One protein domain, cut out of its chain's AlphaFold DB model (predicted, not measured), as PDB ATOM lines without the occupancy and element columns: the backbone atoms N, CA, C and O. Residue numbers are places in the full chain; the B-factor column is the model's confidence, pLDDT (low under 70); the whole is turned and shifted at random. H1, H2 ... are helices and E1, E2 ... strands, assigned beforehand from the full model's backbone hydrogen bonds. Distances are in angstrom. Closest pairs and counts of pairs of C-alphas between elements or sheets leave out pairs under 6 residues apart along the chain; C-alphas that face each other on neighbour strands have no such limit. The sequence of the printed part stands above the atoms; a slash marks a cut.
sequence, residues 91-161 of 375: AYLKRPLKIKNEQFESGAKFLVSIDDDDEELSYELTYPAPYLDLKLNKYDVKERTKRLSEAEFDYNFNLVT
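AT A GLANCE: This is residues 91 to 161 of the 375 residues of an uncharacterized protein of Marinomonas mediterranea (strain ATCC 700492 / JCM 21426 / NBRC 103028 / MMB-1) (UniProt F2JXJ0). A strongly twisted antiparallel sheet curls round one short helix, H1, and its two longest strands, E5 and E6, run out together as a long hairpin arm whose tip, residues 133 to 138, stands free. A small separate hairpin, E2 and E3, comes near the helix at Leu 97 and near the arm at Glu 102, with few contacts to either. The printed part has 71 residues with one named helix and seven named strands, in the order E1 E2 E3 E4 E5 E6 H1 E7, and its class is mostly strand. The large sheet has the order E6, E5, E4, E1, E7, all antiparallel. The whole is loose, with a radius of gyration of the C-alphas of 14.0 A, and elongated, spanning 45 by 26 by 20 A.

IN THESE COORDINATES: In the large sheet, E5, residues 120 to 133, is 37.4 A long and bends by 56 degrees at residue 130. E6, residues 138 to 149, measures 34.3 A, and E4, residues 109 to 117, measures 24.6 A. E1, residues 91 to 93, begins at C-alpha 91, (150.967, 132.006, 116.207), and E7, residues 157 to 160, ends at C-alpha 160, (153.677, 126.544, 115.831). H1, residues 150 to 156, is 10.0 A long and begins at C-alpha 150, (141.115, 128.358, 123.192). The second sheet holds E2, residues 97 to 99, and E3, residues 102 to 104.

HOW THE PARTS SIT: E4, E5 and E6 form a meander, each strand the antiparallel neighbour of the one before. In the hairpin E5 and E6, N 129 and O 142 are 2.8 A apart, within hydrogen-bond range. In the hairpin E4 and E5, N 113 and O 124 are 2.9 A apart. E4 has staggered pairing: its residues 109 to 110 pair with E1, where N 110 and O 91 are 2.9 A apart, and its residues 111 to 117 pair with E5. The edge strand E7 is antiparallel to E1, with N 92 and O 158 at 2.9 A. H1 is on this sheet, and its closest C-alphas to E5 are those of Ser 122 and Glu 150, 5.7 A apart. Every O i to N i+4 pair of H1 is within hydrogen-bond range. In the hairpin E2 and E3, N 99 and O 102 are 2.9 A apart. The closest C-alphas of E3 and E5 are those of Glu 102 and Ala 129, 7.2 A apart. E2 and E4 are apart.

THE WHOLE: The two C-alphas farthest apart are those of Asp 118 and Asn 137, at 46.0 A. The printed part has no cut, and the links between named elements are tight. The mean pLDDT of the printed part is 87.6, and residue 118 alone is under 70.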
ATOM      1  N   ALA A  91     152.236 132.110 116.908       94.62
ATOM      2  CA  ALA A  91     150.967 132.006 116.207       94.62
ATOM      3  C   ALA A  91     151.021 132.729 114.865       94.62
ATOM      4  O   ALA A  91     151.435 133.889 114.774       94.62
ATOM      5  N   TYR A  92     150.542 132.050 113.829       94.62
ATOM      6  CA  TYR A  92     150.314 132.626 112.513       94.62
ATOM      7  C   TYR A  92     148.827 132.884 112.323       94.62
ATOM      8  O   TYR A  92     147.997 131.986 112.466       94.62
ATOM      9  N   LEU A  93     148.487 134.125 111.993       93.38
ATOM     10  CA  LEU A  93     147.108 134.545 111.825       93.38
ATOM     11  C   LEU A  93     146.504 133.934 110.551       93.38
ATOM     12  O   LEU A  93     147.003 134.143 109.448       93.38
ATOM     13  N   LYS A  94     145.403 133.195 110.697       90.88
ATOM     14  CA  LYS A  94     144.663 132.555 109.602       90.88
ATOM     15  C   LYS A  94     143.916 133.585 108.757       90.88
ATOM     16  O   LYS A  94     143.847 133.455 107.539       90.88
ATOM     17  N   ARG A  95     143.299 134.580 109.389       88.19
ATOM     18  CA  ARG A  95     142.348 135.511 108.758       88.19
ATOM     19  C   ARG A  95     142.615 136.941 109.217       88.19
ATOM     20  O   ARG A  95     143.068 137.094 110.344       88.19
ATOM     21  N   PRO A  96     142.324 137.978 108.414       90.38
ATOM     22  CA  PRO A  96     142.486 139.349 108.875       90.38
ATOM     23  C   PRO A  96     141.760 139.573 110.207       90.38
ATOM     24  O   PRO A  96     140.592 139.208 110.346       90.38
ATOM     25  N   LEU A  97     142.451 140.154 111.185       91.50
ATOM     26  CA  LEU A  97     141.935 140.333 112.540       91.50
ATOM     27  C   LEU A  97     142.201 141.756 113.005       91.50
ATOM     28  O   LEU A  97     143.330 142.245 112.945       91.50
ATOM     29  N   LYS A  98     141.152 142.403 113.509       91.00
ATOM     30  CA  LYS A  98     141.261 143.713 114.139       91.00
ATOM     31  C   LYS A  98     141.434 143.547 115.643       91.00
ATOM     32  O   LYS A  98     140.568 142.983 116.308       91.00
ATOM     33  N   ILE A  99     142.526 144.073 116.191       87.56
ATOM     34  CA  ILE A  99     142.749 144.140 117.636       87.56
ATOM     35  C   ILE A  99     142.776 145.611 118.043       87.56
ATOM     36  O   ILE A  99     143.738 146.334 117.785       87.56
ATOM     37  N   LYS A 100     141.710 146.064 118.714       85.31
ATOM     38  CA  LYS A 100     141.488 147.485 119.034       85.31
ATOM     39  C   LYS A 100     141.500 148.331 117.749       85.31
ATOM     40  O   LYS A 100     140.575 148.213 116.952       85.31
ATOM     41  N   ASN A 101     142.531 149.149 117.543       82.50
ATOM     42  CA  ASN A 101     142.665 150.030 116.379       82.50
ATOM     43  C   ASN A 101     143.616 149.475 115.308       82.50
ATOM     44  O   ASN A 101     143.678 150.043 114.224       82.50
ATOM     45  N   GLU A 102     144.305 148.368 115.590       86.50
ATOM     46  CA  GLU A 102     145.248 147.738 114.668       86.50
ATOM     47  C   GLU A 102     144.545 146.683 113.817       86.50
ATOM     48  O   GLU A 102     143.785 145.862 114.340       86.50
ATOM     49  N   GLN A 103     144.822 146.690 112.516       90.38
ATOM     50  CA  GLN A 103     144.383 145.660 111.582       90.38
ATOM     51  C   GLN A 103     145.583 144.794 111.208       90.38
ATOM     52  O   GLN A 103     146.580 145.294 110.690       90.38
ATOM     53  N   PHE A 104     145.468 143.491 111.441       91.19
ATOM     54  CA  PHE A 104     146.484 142.519 111.066       91.19
ATOM     55  C   PHE A 104     146.008 141.699 109.875       91.19
ATOM     56  O   PHE A 104     144.852 141.277 109.820       91.19
ATOM     57  N   GLU A 105     146.912 141.473 108.930       89.69
ATOM     58  CA  GLU A 105     146.657 140.673 107.735       89.69
ATOM     59  C   GLU A 105     146.913 139.184 107.982       89.69
ATOM     60  O   GLU A 105     147.722 138.799 108.829       89.69
ATOM     61  N   SER A 106     146.256 138.331 107.195       89.44
ATOM     62  CA  SER A 106     146.534 136.890 107.189       89.44
ATOM     63  C   SER A 106     148.030 136.620 106.982       89.44
ATOM     64  O   SER A 106     148.661 137.199 106.100       89.44
ATOM     65  N   GLY A 107     148.586 135.699 107.765       88.44
ATOM     66  CA  GLY A 107     150.013 135.383 107.793       88.44
ATOM     67  C   GLY A 107     150.838 136.238 108.753       88.44
ATOM     68  O   GLY A 107     152.019 135.943 108.940       88.44
ATOM     69  N   ALA A 108     150.241 137.250 109.398       91.50
ATOM     70  CA  ALA A 108     150.889 137.982 110.480       91.50
ATOM     71  C   ALA A 108     151.316 137.031 111.610       91.50
ATOM     72  O   ALA A 108     150.611 136.078 111.948       91.50
ATOM     73  N   LYS A 109     152.494 137.307 112.170       92.00
ATOM     74  CA  LYS A 109     153.178 136.465 113.150       92.00
ATOM     75  C   LYS A 109     153.129 137.104 114.532       92.00
ATOM     76  O   LYS A 109     153.484 138.273 114.667       92.00
ATOM     77  N   PHE A 110     152.773 136.315 115.539       93.38
ATOM     78  CA  PHE A 110     152.654 136.740 116.933       93.38
ATOM     79  C   PHE A 110     153.462 135.814 117.836       93.38
ATOM     80  O   PHE A 110     153.483 134.603 117.622       93.38
ATOM     81  N   LEU A 111     154.118 136.381 118.847       92.69
ATOM     82  CA  LEU A 111     154.632 135.585 119.961       92.69
ATOM     83  C   LEU A 111     153.459 135.199 120.858       92.69
ATOM     84  O   LEU A 111     152.550 136.012 121.044       92.69
ATOM     85  N   VAL A 112     153.484 133.978 121.389       93.62
ATOM     86  CA  VAL A 112     152.396 133.448 122.214       93.62
ATOM     87  C   VAL A 112     152.941 132.836 123.489       93.62
ATOM     88  O   VAL A 112     153.891 132.052 123.445       93.62
ATOM     89  N   SER A 113     152.309 133.175 124.605       92.81
ATOM     90  CA  SER A 113     152.405 132.431 125.859       92.81
ATOM     91  C   SER A 113     151.148 131.577 126.011       92.81
ATOM     92  O   SER A 113     150.054 132.030 125.669       92.81
ATOM     93  N   ILE A 114     151.317 130.340 126.467       90.94
ATOM     94  CA  ILE A 114     150.225 129.393 126.700       90.94
ATOM     95  C   ILE A 114     150.103 129.263 128.213       90.94
ATOM     96  O   ILE A 114     151.062 128.828 128.852       90.94
ATOM     97  N   ASP A 115     148.963 129.679 128.750       85.75
ATOM     98  CA  ASP A 115     148.612 129.513 130.156       85.75
ATOM     99  C   ASP A 115     147.695 128.282 130.238       85.75
ATOM    100  O   ASP A 115     146.576 128.294 129.718       85.75
ATOM    101  N   ASP A 116     148.228 127.205 130.815       80.31
ATOM    102  CA  ASP A 116     147.561 125.918 131.026       80.31
ATOM    103  C   ASP A 116     147.184 125.817 132.507       80.31
ATOM    104  O   ASP A 116     147.966 125.341 133.333       80.31
ATOM    105  N   ASP A 117     146.026 126.386 132.844       74.06
ATOM    106  CA  ASP A 117     145.399 126.204 134.150       74.06
ATOM    107  C   ASP A 117     144.484 124.969 134.057       74.06
ATOM    108  O   ASP A 117     143.781 124.812 133.061       74.06
ATOM    109  N   ASP A 118     144.448 124.120 135.099       58.84
ATOM    110  CA  ASP A 118     143.757 122.805 135.148       58.84
ATOM    111  C   ASP A 118     142.263 122.802 134.702       58.84
ATOM    112  O   ASP A 118     141.658 121.736 134.564       58.84
ATOM    113  N   GLU A 119     141.651 123.973 134.489       70.50
ATOM    114  CA  GLU A 119     140.257 124.164 134.072       70.50
ATOM    115  C   GLU A 119     140.079 124.678 132.623       70.50
ATOM    116  O   GLU A 119     139.067 124.341 132.003       70.50
ATOM    117  N   GLU A 120     141.008 125.468 132.056       77.50
ATOM    118  CA  GLU A 120     140.877 126.026 130.694       77.50
ATOM    119  C   GLU A 120     142.223 126.501 130.102       77.50
ATOM    120  O   GLU A 120     142.978 127.238 130.737       77.50
ATOM    121  N   LEU A 121     142.486 126.155 128.834       86.50
ATOM    122  CA  LEU A 121     143.629 126.669 128.074       86.50
ATOM    123  C   LEU A 121     143.384 128.115 127.630       86.50
ATOM    124  O   LEU A 121     142.401 128.422 126.942       86.50
ATOM    125  N   SER A 122     144.328 129.005 127.934       89.81
ATOM    126  CA  SER A 122     144.296 130.380 127.438       89.81
ATOM    127  C   SER A 122     145.598 130.793 126.754       89.81
ATOM    128  O   SER A 122     146.692 130.313 127.050       89.81
ATOM    129  N   TYR A 123     145.465 131.687 125.776       94.00
ATOM    130  CA  TYR A 123     146.565 132.102 124.912       94.00
ATOM    131  C   TYR A 123     146.783 133.602 125.035       94.00
ATOM    132  O   TYR A 123     145.896 134.396 124.710       94.00
ATOM    133  N   GLU A 124     147.977 134.012 125.446       94.81
ATOM    134  CA  GLU A 124     148.365 135.417 125.483       94.81
ATOM    135  C   GLU A 124     149.223 135.768 124.264       94.81
ATOM    136  O   GLU A 124     150.366 135.335 124.126       94.81
ATOM    137  N   LEU A 125     148.661 136.576 123.361       93.75
ATOM    138  CA  LEU A 125     149.350 137.074 122.175       93.75
ATOM    139  C   LEU A 125     150.104 138.361 122.481       93.75
ATOM    140  O   LEU A 125     149.479 139.325 122.923       93.75
ATOM    141  N   THR A 126     151.375 138.442 122.101       92.31
ATOM    142  CA  THR A 126     152.134 139.700 122.088       92.31
ATOM    143  C   THR A 126     152.137 140.306 120.691       92.31
ATOM    144  O   THR A 126     152.505 139.648 119.712       92.31
ATOM    145  N   TYR A 127     151.746 141.579 120.587       88.06
ATOM    146  CA  TYR A 127     151.657 142.304 119.321       88.06
ATOM    147  C   TYR A 127     152.180 143.746 119.424       88.06
ATOM    148  O   TYR A 127     152.041 144.384 120.474       88.06
ATOM    149  N   PRO A 128     152.769 144.291 118.342       83.38
ATOM    150  CA  PRO A 128     153.191 145.683 118.308       83.38
ATOM    151  C   PRO A 128     151.971 146.603 118.210       83.38
ATOM    152  O   PRO A 128     151.067 146.365 117.411       83.38
ATOM    153  N   ALA A 129     151.958 147.672 119.000       82.38
ATOM    154  CA  ALA A 129     150.947 148.714 118.926       82.38
ATOM    155  C   ALA A 129     151.607 150.103 118.879       82.38
ATOM    156  O   ALA A 129     152.411 150.430 119.763       82.38
ATOM    157  N   PRO A 130     151.263 150.946 117.892       80.19
ATOM    158  CA  PRO A 130     151.722 152.319 117.837       80.19
ATOM    159  C   PRO A 130     151.193 153.102 119.041       80.19
ATOM    160  O   PRO A 130     150.050 152.959 119.486       80.19
ATOM    161  N   TYR A 131     152.061 153.942 119.583       79.12
ATOM    162  CA  TYR A 131     151.798 154.789 120.727       79.12
ATOM    163  C   TYR A 131     152.282 156.201 120.412       79.12
ATOM    164  O   TYR A 131     153.470 156.425 120.187       79.12
ATOM    165  N   LEU A 132     151.349 157.153 120.409       77.56
ATOM    166  CA  LEU A 132     151.640 158.569 120.229       77.56
ATOM    167  C   LEU A 132     151.479 159.292 121.567       77.56
ATOM    168  O   LEU A 132     150.381 159.350 122.121       77.56
ATOM    169  N   ASP A 133     152.571 159.859 122.067       75.19
ATOM    170  CA  ASP A 133     152.547 160.790 123.188       75.19
ATOM    171  C   ASP A 133     152.416 162.219 122.659       75.19
ATOM    172  O   ASP A 133     153.377 162.803 122.155       75.19
ATOM    173  N   LEU A 134     151.215 162.786 122.774       82.31
ATOM    174  CA  LEU A 134     150.916 164.138 122.298       82.31
ATOM    175  C   LEU A 134     151.610 165.234 123.118       82.31
ATOM    176  O   LEU A 134     151.829 166.323 122.598       82.31
ATOM    177  N   LYS A 135     151.968 164.969 124.382       81.06
ATOM    178  CA  LYS A 135     152.648 165.955 125.237       81.06
ATOM    179  C   LYS A 135     154.137 166.037 124.919       81.06
ATOM    180  O   LYS A 135     154.715 167.114 124.989       81.06
ATOM    181  N   LEU A 136     154.739 164.902 124.568       82.56
ATOM    182  CA  LEU A 136     156.157 164.800 124.212       82.56
ATOM    183  C   LEU A 136     156.410 164.826 122.696       82.56
ATOM    184  O   LEU A 136     157.561 164.727 122.279       82.56
ATOM    185  N   ASN A 137     155.354 164.927 121.879       79.88
ATOM    186  CA  ASN A 137     155.393 164.782 120.419       79.88
ATOM    187  C   ASN A 137     156.228 163.567 119.965       79.88
ATOM    188  O   ASN A 137     157.047 163.652 119.048       79.88
ATOM    189  N   LYS A 138     156.063 162.435 120.660       82.12
ATOM    190  CA  LYS A 138     156.865 161.225 120.451       82.12
ATOM    191  C   LYS A 138     155.988 160.095 119.929       82.12
ATOM    192  O   LYS A 138     154.973 159.764 120.535       82.12
ATOM    193  N   TYR A 139     156.423 159.476 118.838       79.81
ATOM    194  CA  TYR A 139     155.865 158.232 118.321       79.81
ATOM    195  C   TYR A 139     156.769 157.063 118.727       79.81
ATOM    196  O   TYR A 139     157.986 157.134 118.552       79.81
ATOM    197  N   ASP A 140     156.182 156.008 119.283       82.56
ATOM    198  CA  ASP A 140     156.883 154.791 119.691       82.56
ATOM    199  C   ASP A 140     156.026 153.554 119.377       82.56
ATOM    200  O   ASP A 140     154.804 153.657 119.258       82.56
ATOM    201  N   VAL A 141     156.640 152.377 119.261       81.00
ATOM    202  CA  VAL A 141     155.916 151.105 119.095       81.00
ATOM    203  C   VAL A 141     156.077 150.309 120.380       81.00
ATOM    204  O   VAL A 141     157.174 149.872 120.712       81.00
ATOM    205  N   LYS A 142     154.980 150.135 121.122       84.31
ATOM    206  CA  LYS A 142     154.973 149.372 122.375       84.31
ATOM    207  C   LYS A 142     154.417 147.977 122.138       84.31
ATOM    208  O   LYS A 142     153.441 147.815 121.409       84.31
ATOM    209  N   GLU A 143     154.991 146.988 122.807       87.88
ATOM    210  CA  GLU A 143     154.394 145.659 122.880       87.88
ATOM    211  C   GLU A 143     153.143 145.704 123.763       87.88
ATOM    212  O   GLU A 143     153.116 146.341 124.820       87.88
ATOM    213  N   ARG A 144     152.075 145.064 123.297       89.12
ATOM    214  CA  ARG A 144     150.835 144.865 124.045       89.12
ATOM    215  C   ARG A 144     150.466 143.399 124.018       89.12
ATOM    216  O   ARG A 144     150.834 142.695 123.080       89.12
ATOM    217  N   THR A 145     149.685 142.985 125.008       91.81
ATOM    218  CA  THR A 145     149.151 141.632 125.059       91.81
ATOM    219  C   THR A 145     147.639 141.594 124.858       91.81
ATOM    220  O   THR A 145     146.920 142.564 125.135       91.81
ATOM    221  N   LYS A 146     147.151 140.480 124.309       92.00
ATOM    222  CA  LYS A 146     145.731 140.122 124.267       92.00
ATOM    223  C   LYS A 146     145.600 138.657 124.672       92.00
ATOM    224  O   LYS A 146     146.144 137.798 123.988       92.00
ATOM    225  N   ARG A 147     144.846 138.398 125.740       93.00
ATOM    226  CA  ARG A 147     144.431 137.047 126.125       93.00
ATOM    227  C   ARG A 147     143.236 136.598 125.289       93.00
ATOM    228  O   ARG A 147     142.348 137.406 125.013       93.00
ATOM    229  N   LEU A 148     143.249 135.336 124.882       92.75
ATOM    230  CA  LEU A 148     142.222 134.663 124.095       92.75
ATOM    231  C   LEU A 148     141.872 133.336 124.771       92.75
ATOM    232  O   LEU A 148     142.773 132.623 125.210       92.75
ATOM    233  N   SER A 149     140.586 132.985 124.788       92.75
ATOM    234  CA  SER A 149     140.151 131.600 125.035       92.75
ATOM    235  C   SER A 149     140.664 130.677 123.924       92.75
ATOM    236  O   SER A 149     140.839 131.145 122.792       92.75
ATOM    237  N   GLU A 150     140.781 129.379 124.194       92.19
ATOM    238  CA  GLU A 150     141.115 128.358 123.192       92.19
ATOM    239  C   GLU A 150     140.250 128.452 121.925       92.19
ATOM    240  O   GLU A 150     140.776 128.548 120.816       92.19
ATOM    241  N   ALA A 151     138.926 128.562 122.071       91.88
ATOM    242  CA  ALA A 151     138.014 128.645 120.929       91.88
ATOM    243  C   ALA A 151     138.270 129.877 120.035       91.88
ATOM    244  O   ALA A 151     138.255 129.784 118.802       91.88
ATOM    245  N   GLU A 152     138.518 131.047 120.639       92.56
ATOM    246  CA  GLU A 152     138.871 132.265 119.894       92.56
ATOM    247  C   GLU A 152     140.246 132.127 119.224       92.56
ATOM    248  O   GLU A 152     140.429 132.584 118.088       92.56
ATOM    249  N   PHE A 153     141.205 131.493 119.901       94.12
ATOM    250  CA  PHE A 153     142.539 131.264 119.366       94.12
ATOM    251  C   PHE A 153     142.498 130.328 118.151       94.12
ATOM    252  O   PHE A 153     142.919 130.728 117.064       94.12
ATOM    253  N   ASP A 154     141.898 129.147 118.274       91.75
ATOM    254  CA  ASP A 154     141.826 128.137 117.212       91.75
ATOM    255  C   ASP A 154     141.082 128.620 115.970       91.75
ATOM    256  O   ASP A 154     141.418 128.272 114.828       91.75
ATOM    257  N   TYR A 155     140.082 129.476 116.164       90.44
ATOM    258  CA  TYR A 155     139.369 130.095 115.059       90.44
ATOM    259  C   TYR A 155     140.267 131.038 114.240       90.44
ATOM    260  O   TYR A 155     140.133 131.122 113.009       90.44
ATOM    261  N   ASN A 156     141.190 131.745 114.896       92.62
ATOM    262  CA  ASN A 156     141.970 132.824 114.293       92.62
ATOM    263  C   ASN A 156     143.415 132.449 113.959       92.62
ATOM    264  O   ASN A 156     143.965 133.037 113.032       92.62
ATOM    265  N   PHE A 157     144.033 131.488 114.641       94.31
ATOM    266  CA  PHE A 157     145.477 131.264 114.591       94.31
ATOM    267  C   PHE A 157     145.843 129.803 114.346       94.31
ATOM    268  O   PHE A 157     145.128 128.891 114.749       94.31
ATOM    269  N   ASN A 158     146.967 129.580 113.665       93.50
ATOM    270  CA  ASN A 158     147.696 128.314 113.700       93.50
ATOM    271  C   ASN A 158     148.889 128.470 114.642       93.50
ATOM    272  O   ASN A 158     149.725 129.354 114.429       93.50
ATOM    273  N   LEU A 159     148.958 127.619 115.665       93.81
ATOM    274  CA  LEU A 159     150.076 127.566 116.598       93.81
ATOM    275  C   LEU A 159     151.218 126.736 116.011       93.81
ATOM    276  O   LEU A 159     151.004 125.645 115.490       93.81
ATOM    277  N   VAL A 160     152.436 127.248 116.140       92.25
ATOM    278  CA  VAL A 160     153.677 126.544 115.831       92.25
ATOM    279  C   VAL A 160     154.563 126.591 117.069       92.25
ATOM    280  O   VAL A 160     154.974 127.660 117.522       92.25
ATOM    281  N   THR A 161     154.858 125.420 117.617       90.06
ATOM    282  CA  THR A 161     155.814 125.227 118.714       90.06
ATOM    283  C   THR A 161     157.100 124.588 118.176       90.06
ATOM    284  O   THR A 161     157.069 124.013 117.085       90.06
TER     285      THR A 161